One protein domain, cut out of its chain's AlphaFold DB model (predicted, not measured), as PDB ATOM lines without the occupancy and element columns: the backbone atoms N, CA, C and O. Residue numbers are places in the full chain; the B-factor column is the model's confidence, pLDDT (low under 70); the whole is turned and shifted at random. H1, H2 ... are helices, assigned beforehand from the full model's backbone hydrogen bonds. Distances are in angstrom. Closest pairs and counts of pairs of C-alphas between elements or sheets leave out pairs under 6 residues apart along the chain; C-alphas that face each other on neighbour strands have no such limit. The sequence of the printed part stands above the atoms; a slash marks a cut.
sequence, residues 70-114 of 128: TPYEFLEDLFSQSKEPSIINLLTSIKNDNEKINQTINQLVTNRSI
ATOM      1  N   THR A  70     135.648 132.809 113.598       91.81
ATOM      2  CA  THR A  70     134.446 131.972 113.689       91.81
ATOM      3  C   THR A  70     134.353 131.231 115.026       91.81
ATOM      4  O   THR A  70     135.380 130.894 115.616       91.81
ATOM      5  N   PRO A  71     133.137 130.867 115.475       93.44
ATOM      6  CA  PRO A  71     132.980 130.023 116.658       93.44
ATOM      7  C   PRO A  71     133.628 128.638 116.505       93.44
ATOM      8  O   PRO A  71     134.067 128.048 117.486       93.44
ATOM      9  N   TYR A  72     133.708 128.106 115.279       94.06
ATOM     10  CA  TYR A  72     134.371 126.826 115.026       94.06
ATOM     11  C   TYR A  72     135.884 126.905 115.226       94.06
ATOM     12  O   TYR A  72     136.453 126.000 115.824       94.06
ATOM     13  N   GLU A  73     136.518 127.982 114.763       93.31
ATOM     14  CA  GLU A  73     137.951 128.219 114.962       93.31
ATOM     15  C   GLU A  73     138.301 128.256 116.452       93.31
ATOM     16  O   GLU A  73     139.252 127.606 116.873       93.31
ATOM     17  N   PHE A  74     137.468 128.911 117.267       94.12
ATOM     18  CA  PHE A  74     137.595 128.847 118.721       94.12
ATOM     19  C   PHE A  74     137.504 127.410 119.256       94.12
ATOM     20  O   PHE A  74     138.310 127.019 120.095       94.12
ATOM     21  N   LEU A  75     136.536 126.604 118.802       94.06
ATOM     22  CA  LEU A  75     136.428 125.209 119.247       94.06
ATOM     23  C   LEU A  75     137.639 124.374 118.807       94.06
ATOM     24  O   LEU A  75     138.107 123.545 119.586       94.06
ATOM     25  N   GLU A  76     138.145 124.576 117.586       92.69
ATOM     26  CA  GLU A  76     139.384 123.940 117.122       92.69
ATOM     27  C   GLU A  76     140.564 124.338 118.018       92.69
ATOM     28  O   GLU A  76     141.286 123.447 118.453       92.69
ATOM     29  N   ASP A  77     140.728 125.621 118.356       91.88
ATOM     30  CA  ASP A  77     141.795 126.103 119.243       91.88
ATOM     31  C   ASP A  77     141.668 125.534 120.666       91.88
ATOM     32  O   ASP A  77     142.597 124.886 121.161       91.88
ATOM     33  N   LEU A  78     140.485 125.661 121.278       91.44
ATOM     34  CA  LEU A  78     140.182 125.191 122.634       91.44
ATOM     35  C   LEU A  78     140.496 123.701 122.813       91.44
ATOM     36  O   LEU A  78     140.975 123.270 123.864       91.44
ATOM     37  N   PHE A  79     140.210 122.902 121.788       89.75
ATOM     38  CA  PHE A  79     140.377 121.455 121.820       89.75
ATOM     39  C   PHE A  79     141.625 120.959 121.082       89.75
ATOM     40  O   PHE A  79     141.878 119.752 121.084       89.75
ATOM     41  N   SER A  80     142.437 121.853 120.508       84.50
ATOM     42  CA  SER A  80     143.602 121.524 119.669       84.50
ATOM     43  C   SER A  80     144.624 120.625 120.370       84.50
ATOM     44  O   SER A  80     145.273 119.788 119.741       84.50
ATOM     45  N   GLN A  81     144.756 120.763 121.692       77.12
ATOM     46  CA  GLN A  81     145.687 119.980 122.504       77.12
ATOM     47  C   GLN A  81     145.088 118.667 123.028       77.12
ATOM     48  O   GLN A  81     145.809 117.844 123.604       77.12
ATOM     49  N   SER A  82     143.785 118.440 122.834       81.19
ATOM     50  CA  SER A  82     143.136 117.209 123.272       81.19
ATOM     51  C   SER A  82     143.575 116.034 122.404       81.19
ATOM     52  O   SER A  82     143.419 116.026 121.185       81.19
ATOM     53  N   LYS A  83     144.098 114.992 123.054       77.50
ATOM     54  CA  LYS A  83     144.401 113.702 122.410       77.50
ATOM     55  C   LYS A  83     143.244 112.711 122.523       77.50
ATOM     56  O   LYS A  83     143.408 111.541 122.185       77.50
ATOM     57  N   GLU A  84     142.099 113.147 123.043       88.94
ATOM     58  CA  GLU A  84     140.959 112.273 123.270       88.94
ATOM     59  C   GLU A  84     140.224 111.996 121.944       88.94
ATOM     60  O   GLU A  84     139.756 112.935 121.293       88.94
ATOM     61  N   PRO A  85     140.072 110.724 121.523       86.81
ATOM     62  CA  PRO A  85     139.419 110.399 120.252       86.81
ATOM     63  C   PRO A  85     137.977 110.910 120.145       86.81
ATOM     64  O   PRO A  85     137.515 111.231 119.054       86.81
ATOM     65  N   SER A  86     137.264 111.000 121.271       87.69
ATOM     66  CA  SER A  86     135.903 111.545 121.357       87.69
ATOM     67  C   SER A  86     135.843 113.011 120.909       87.69
ATOM     68  O   SER A  86     134.969 113.369 120.122       87.69
ATOM     69  N   ILE A  87     136.804 113.831 121.343       86.06
ATOM     70  CA  ILE A  87     136.902 115.260 121.029       86.06
ATOM     71  C   ILE A  87     137.292 115.473 119.565       86.06
ATOM     72  O   ILE A  87     136.681 116.286 118.876       86.06
ATOM     73  N   ILE A  88     138.235 114.681 119.047       85.50
ATOM     74  CA  ILE A  88     138.624 114.728 117.628       85.50
ATOM     75  C   ILE A  88     137.433 114.359 116.728       85.50
ATOM     76  O   ILE A  88     137.151 115.038 115.735       85.50
ATOM     77  N   ASN A  89     136.696 113.304 117.091       85.81
ATOM     78  CA  ASN A  89     135.499 112.884 116.364       85.81
ATOM     79  C   ASN A  89     134.392 113.942 116.437       85.81
ATOM     80  O   ASN A  89     133.746 114.208 115.423       85.81
ATOM     81  N   LEU A  90     134.201 114.577 117.601       88.12
ATOM     82  CA  LEU A  90     133.262 115.682 117.771       88.12
ATOM     83  C   LEU A  90     133.605 116.828 116.815       88.12
ATOM     84  O   LEU A  90     132.770 117.159 115.973       88.12
ATOM     85  N   LEU A  91     134.830 117.363 116.871       89.00
ATOM     86  CA  LEU A  91     135.291 118.458 116.006       89.00
ATOM     87  C   LEU A  91     135.115 118.147 114.516       89.00
ATOM     88  O   LEU A  91     134.655 118.995 113.752       89.00
ATOM     89  N   THR A  92     135.439 116.919 114.110       86.88
ATOM     90  CA  THR A  92     135.278 116.469 112.722       86.88
ATOM     91  C   THR A  92     133.801 116.420 112.321       86.88
ATOM     92  O   THR A  92     133.446 116.812 111.211       86.88
ATOM     93  N   SER A  93     132.927 115.968 113.226       88.94
ATOM     94  CA  SER A  93     131.489 115.832 112.970       88.94
ATOM     95  C   SER A  93     130.739 117.165 112.915       88.94
ATOM     96  O   SER A  93     129.737 117.258 112.207       88.94
ATOM     97  N   ILE A  94     131.210 118.185 113.644       90.94
ATOM     98  CA  ILE A  94     130.540 119.491 113.732       90.94
ATOM     99  C   ILE A  94     131.101 120.530 112.758       90.94
ATOM    100  O   ILE A  94     130.472 121.562 112.579       90.94
ATOM    101  N   LYS A  95     132.245 120.270 112.106       89.00
ATOM    102  CA  LYS A  95     132.984 121.235 111.262       89.00
ATOM    103  C   LYS A  95     132.131 122.032 110.273       89.00
ATOM    104  O   LYS A  95     132.390 123.207 110.054       89.00
ATOM    105  N   ASN A  96     131.126 121.392 109.679       89.94
ATOM    106  CA  ASN A  96     130.224 122.010 108.701       89.94
ATOM    107  C   ASN A  96     128.773 122.091 109.207       89.94
ATOM    108  O   ASN A  96     127.847 122.248 108.414       89.94
ATOM    109  N   ASP A  97     128.564 121.930 110.513       93.50
ATOM    110  CA  ASP A  97     127.259 121.900 111.166       93.50
ATOM    111  C   ASP A  97     127.148 123.089 112.131       93.50
ATOM    112  O   ASP A  97     127.411 122.984 113.331       93.50
ATOM    113  N   ASN A  98     126.772 124.246 111.577       91.50
ATOM    114  CA  ASN A  98     126.649 125.499 112.329       91.50
ATOM    115  C   ASN A  98     125.684 125.382 113.517       91.50
ATOM    116  O   ASN A  98     125.888 126.034 114.538       91.50
ATOM    117  N   GLU A  99     124.645 124.549 113.408       93.50
ATOM    118  CA  GLU A  99     123.704 124.338 114.505       93.50
ATOM    119  C   GLU A  99     124.403 123.645 115.677       93.50
ATOM    120  O   GLU A  99     124.336 124.135 116.804       93.50
ATOM    121  N   LYS A 100     125.144 122.561 115.417       92.44
ATOM    122  CA  LYS A 100     125.905 121.870 116.467       92.44
ATOM    123  C   LYS A 100     127.044 122.706 117.037       92.44
ATOM    124  O   LYS A 100     127.287 122.637 118.244       92.44
ATOM    125  N   ILE A 101     127.730 123.495 116.205       93.81
ATOM    126  CA  ILE A 101     128.757 124.442 116.667       93.81
ATOM    127  C   ILE A 101     128.127 125.402 117.679       93.81
ATOM    128  O   ILE A 101     128.562 125.455 118.828       93.81
ATOM    129  N   ASN A 102     127.033 126.067 117.302       93.31
ATOM    130  CA  ASN A 102     126.342 127.015 118.174       93.31
ATOM    131  C   ASN A 102     125.770 126.346 119.430       93.31
ATOM    132  O   ASN A 102     125.844 126.914 120.516       93.31
ATOM    133  N   GLN A 103     125.237 125.124 119.326       93.94
ATOM    134  CA  GLN A 103     124.799 124.350 120.492       93.94
ATOM    135  C   GLN A 103     125.957 124.090 121.466       93.94
ATOM    136  O   GLN A 103     125.784 124.261 122.672       93.94
ATOM    137  N   THR A 104     127.135 123.728 120.955       93.25
ATOM    138  CA  THR A 104     128.334 123.471 121.770       93.25
ATOM    139  C   THR A 104     128.809 124.746 122.467       93.25
ATOM    140  O   THR A 104     129.036 124.740 123.676       93.25
ATOM    141  N   ILE A 105     128.880 125.868 121.745       94.25
ATOM    142  CA  ILE A 105     129.211 127.182 122.322       94.25
ATOM    143  C   ILE A 105     128.211 127.570 123.411       94.25
ATOM    144  O   ILE A 105     128.606 127.902 124.528       94.25
ATOM    145  N   ASN A 106     126.913 127.454 123.127       94.38
ATOM    146  CA  ASN A 106     125.860 127.769 124.089       94.38
ATOM    147  C   ASN A 106     125.952 126.903 125.351       94.38
ATOM    148  O   ASN A 106     125.680 127.398 126.446       94.38
ATOM    149  N   GLN A 107     126.365 125.638 125.238       94.06
ATOM    150  CA  GLN A 107     126.635 124.786 126.399       94.06
ATOM    151  C   GLN A 107     127.824 125.301 127.223       94.06
ATOM    152  O   GLN A 107     127.712 125.375 128.447       94.06
ATOM    153  N   LEU A 108     128.928 125.708 126.585       94.38
ATOM    154  CA  LEU A 108     130.089 126.288 127.276       94.38
ATOM    155  C   LEU A 108     129.731 127.599 128.001       94.38
ATOM    156  O   LEU A 108     130.132 127.795 129.150       94.38
ATOM    157  N   VAL A 109     128.924 128.460 127.374       93.56
ATOM    158  CA  VAL A 109     128.407 129.697 127.987       93.56
ATOM    159  C   VAL A 109     127.470 129.381 129.157       93.56
ATOM    160  O   VAL A 109     127.628 129.922 130.252       93.56
ATOM    161  N   THR A 110     126.516 128.462 128.965       93.94
ATOM    162  CA  THR A 110     125.531 128.070 129.995       93.94
ATOM    163  C   THR A 110     126.214 127.478 131.226       93.94
ATOM    164  O   THR A 110     125.854 127.803 132.358       93.94
ATOM    165  N   ASN A 111     127.256 126.672 131.014       93.50
ATOM    166  CA  ASN A 111     128.068 126.090 132.082       93.50
ATOM    167  C   ASN A 111     129.057 127.091 132.700       93.50
ATOM    168  O   ASN A 111     129.793 126.732 133.617       93.50
ATOM    169  N   ARG A 112     129.054 128.350 132.238       87.75
ATOM    170  CA  ARG A 112     129.945 129.429 132.680       87.75
ATOM    171  C   ARG A 112     131.427 129.097 132.494       87.75
ATOM    172  O   ARG A 112     132.248 129.611 133.244       87.75
ATOM    173  N   SER A 113     131.770 128.268 131.514       91.50
ATOM    174  CA  SER A 113     133.165 127.996 131.148       91.50
ATOM    175  C   SER A 113     133.762 129.135 130.326       91.50
ATOM    176  O   SER A 113     134.958 129.397 130.420       91.50
ATOM    177  N   ILE A 114     132.924 129.833 129.554       94.38
ATOM    178  CA  ILE A 114     133.318 130.998 128.759       94.38
ATOM    179  C   ILE A 114     132.295 132.132 128.883       94.38
ATOM    180  O   ILE A 114     131.120 131.881 129.156       94.38
TER     181      ILE A 114
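Overview. This is residues 70 to 114 of the 128 residues of an uncharacterized protein of Cetobacterium ceti (UniProt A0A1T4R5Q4). Two helices, H2 and H3, make a V, with the end of H2 and the first part of H3 near its point, and the first helix, H1, lies over one side of the V, covering the gap between its arms. H1 runs side by side with H2 in the opposite direction and slants across H3; at the far end of H3, residues 107 to 112 stick out, as do residues 81 to 86, of which 85 and 86 belong to H2. The printed part has 45 residues with three named helices, in the order H1, H2, H3, and no named strand; its class is all helix. It is compact, with a radius of gyration of the C-alphas of 10.1 A, and rounded, spanning 24 by 21 by 17 A.

Along the chain. Start at Thr 70 and step to C-alpha 71 at (132.980, 130.023, 116.658), where H1 begins; it takes residues 71 to 79 and measures 12.4 A from first to last C-alpha. After the five residues that follow H1, find C-alpha 85 at (139.419, 110.399, 120.252), the first of H2, which runs through residues 85 to 94 over 14.3 A. After three more residues H3 begins at Asn 98; it is the longest helix, residues 98 to 110, 17.9 A, and ends at C-alpha 110 at (125.531, 128.070, 129.995).

Arrangement. Begin with H1, which touches both other helices. H1 and H2 form a helical hairpin, running opposite ways at a shallow tilt of 7 degrees. They only just touch, with 3 pairs of C-alphas within 8 A; look for the closest at Glu 76 and Leu 91, 6.9 A apart. H1 touches H3 at a steep tilt of 61 degrees, the same way, and the closest C-alphas are those of Tyr 72 and Ile 101, 6.3 A apart. H3 touches H1 with residues 101 to 105 alone. H2 and H3 are close but not clearly touching, their closest C-alphas, of Ile 94 and Lys 100, being 5.9 A apart; they stand at a steep tilt of 57 degrees, opposite ways. In H1, H2 and H3 every O i to N i+4 pair is within hydrogen-bond range.

Size, cuts and confidence. The two C-alphas farthest apart are those of Asn 96 and Arg 112, at 25.1 A, while the C-alphas of Thr 70 and Ile 114, the first and last printed, are 15.1 A apart. Two stretches stand free: residues 81 to 86, and residues 107 to 112, of which 107 to 110 belong to H3. The links from H1 to H2 and from H2 to H3 are both tight. The printed part has no cut. Its mean pLDDT is 90.4, and no printed residue is under 70.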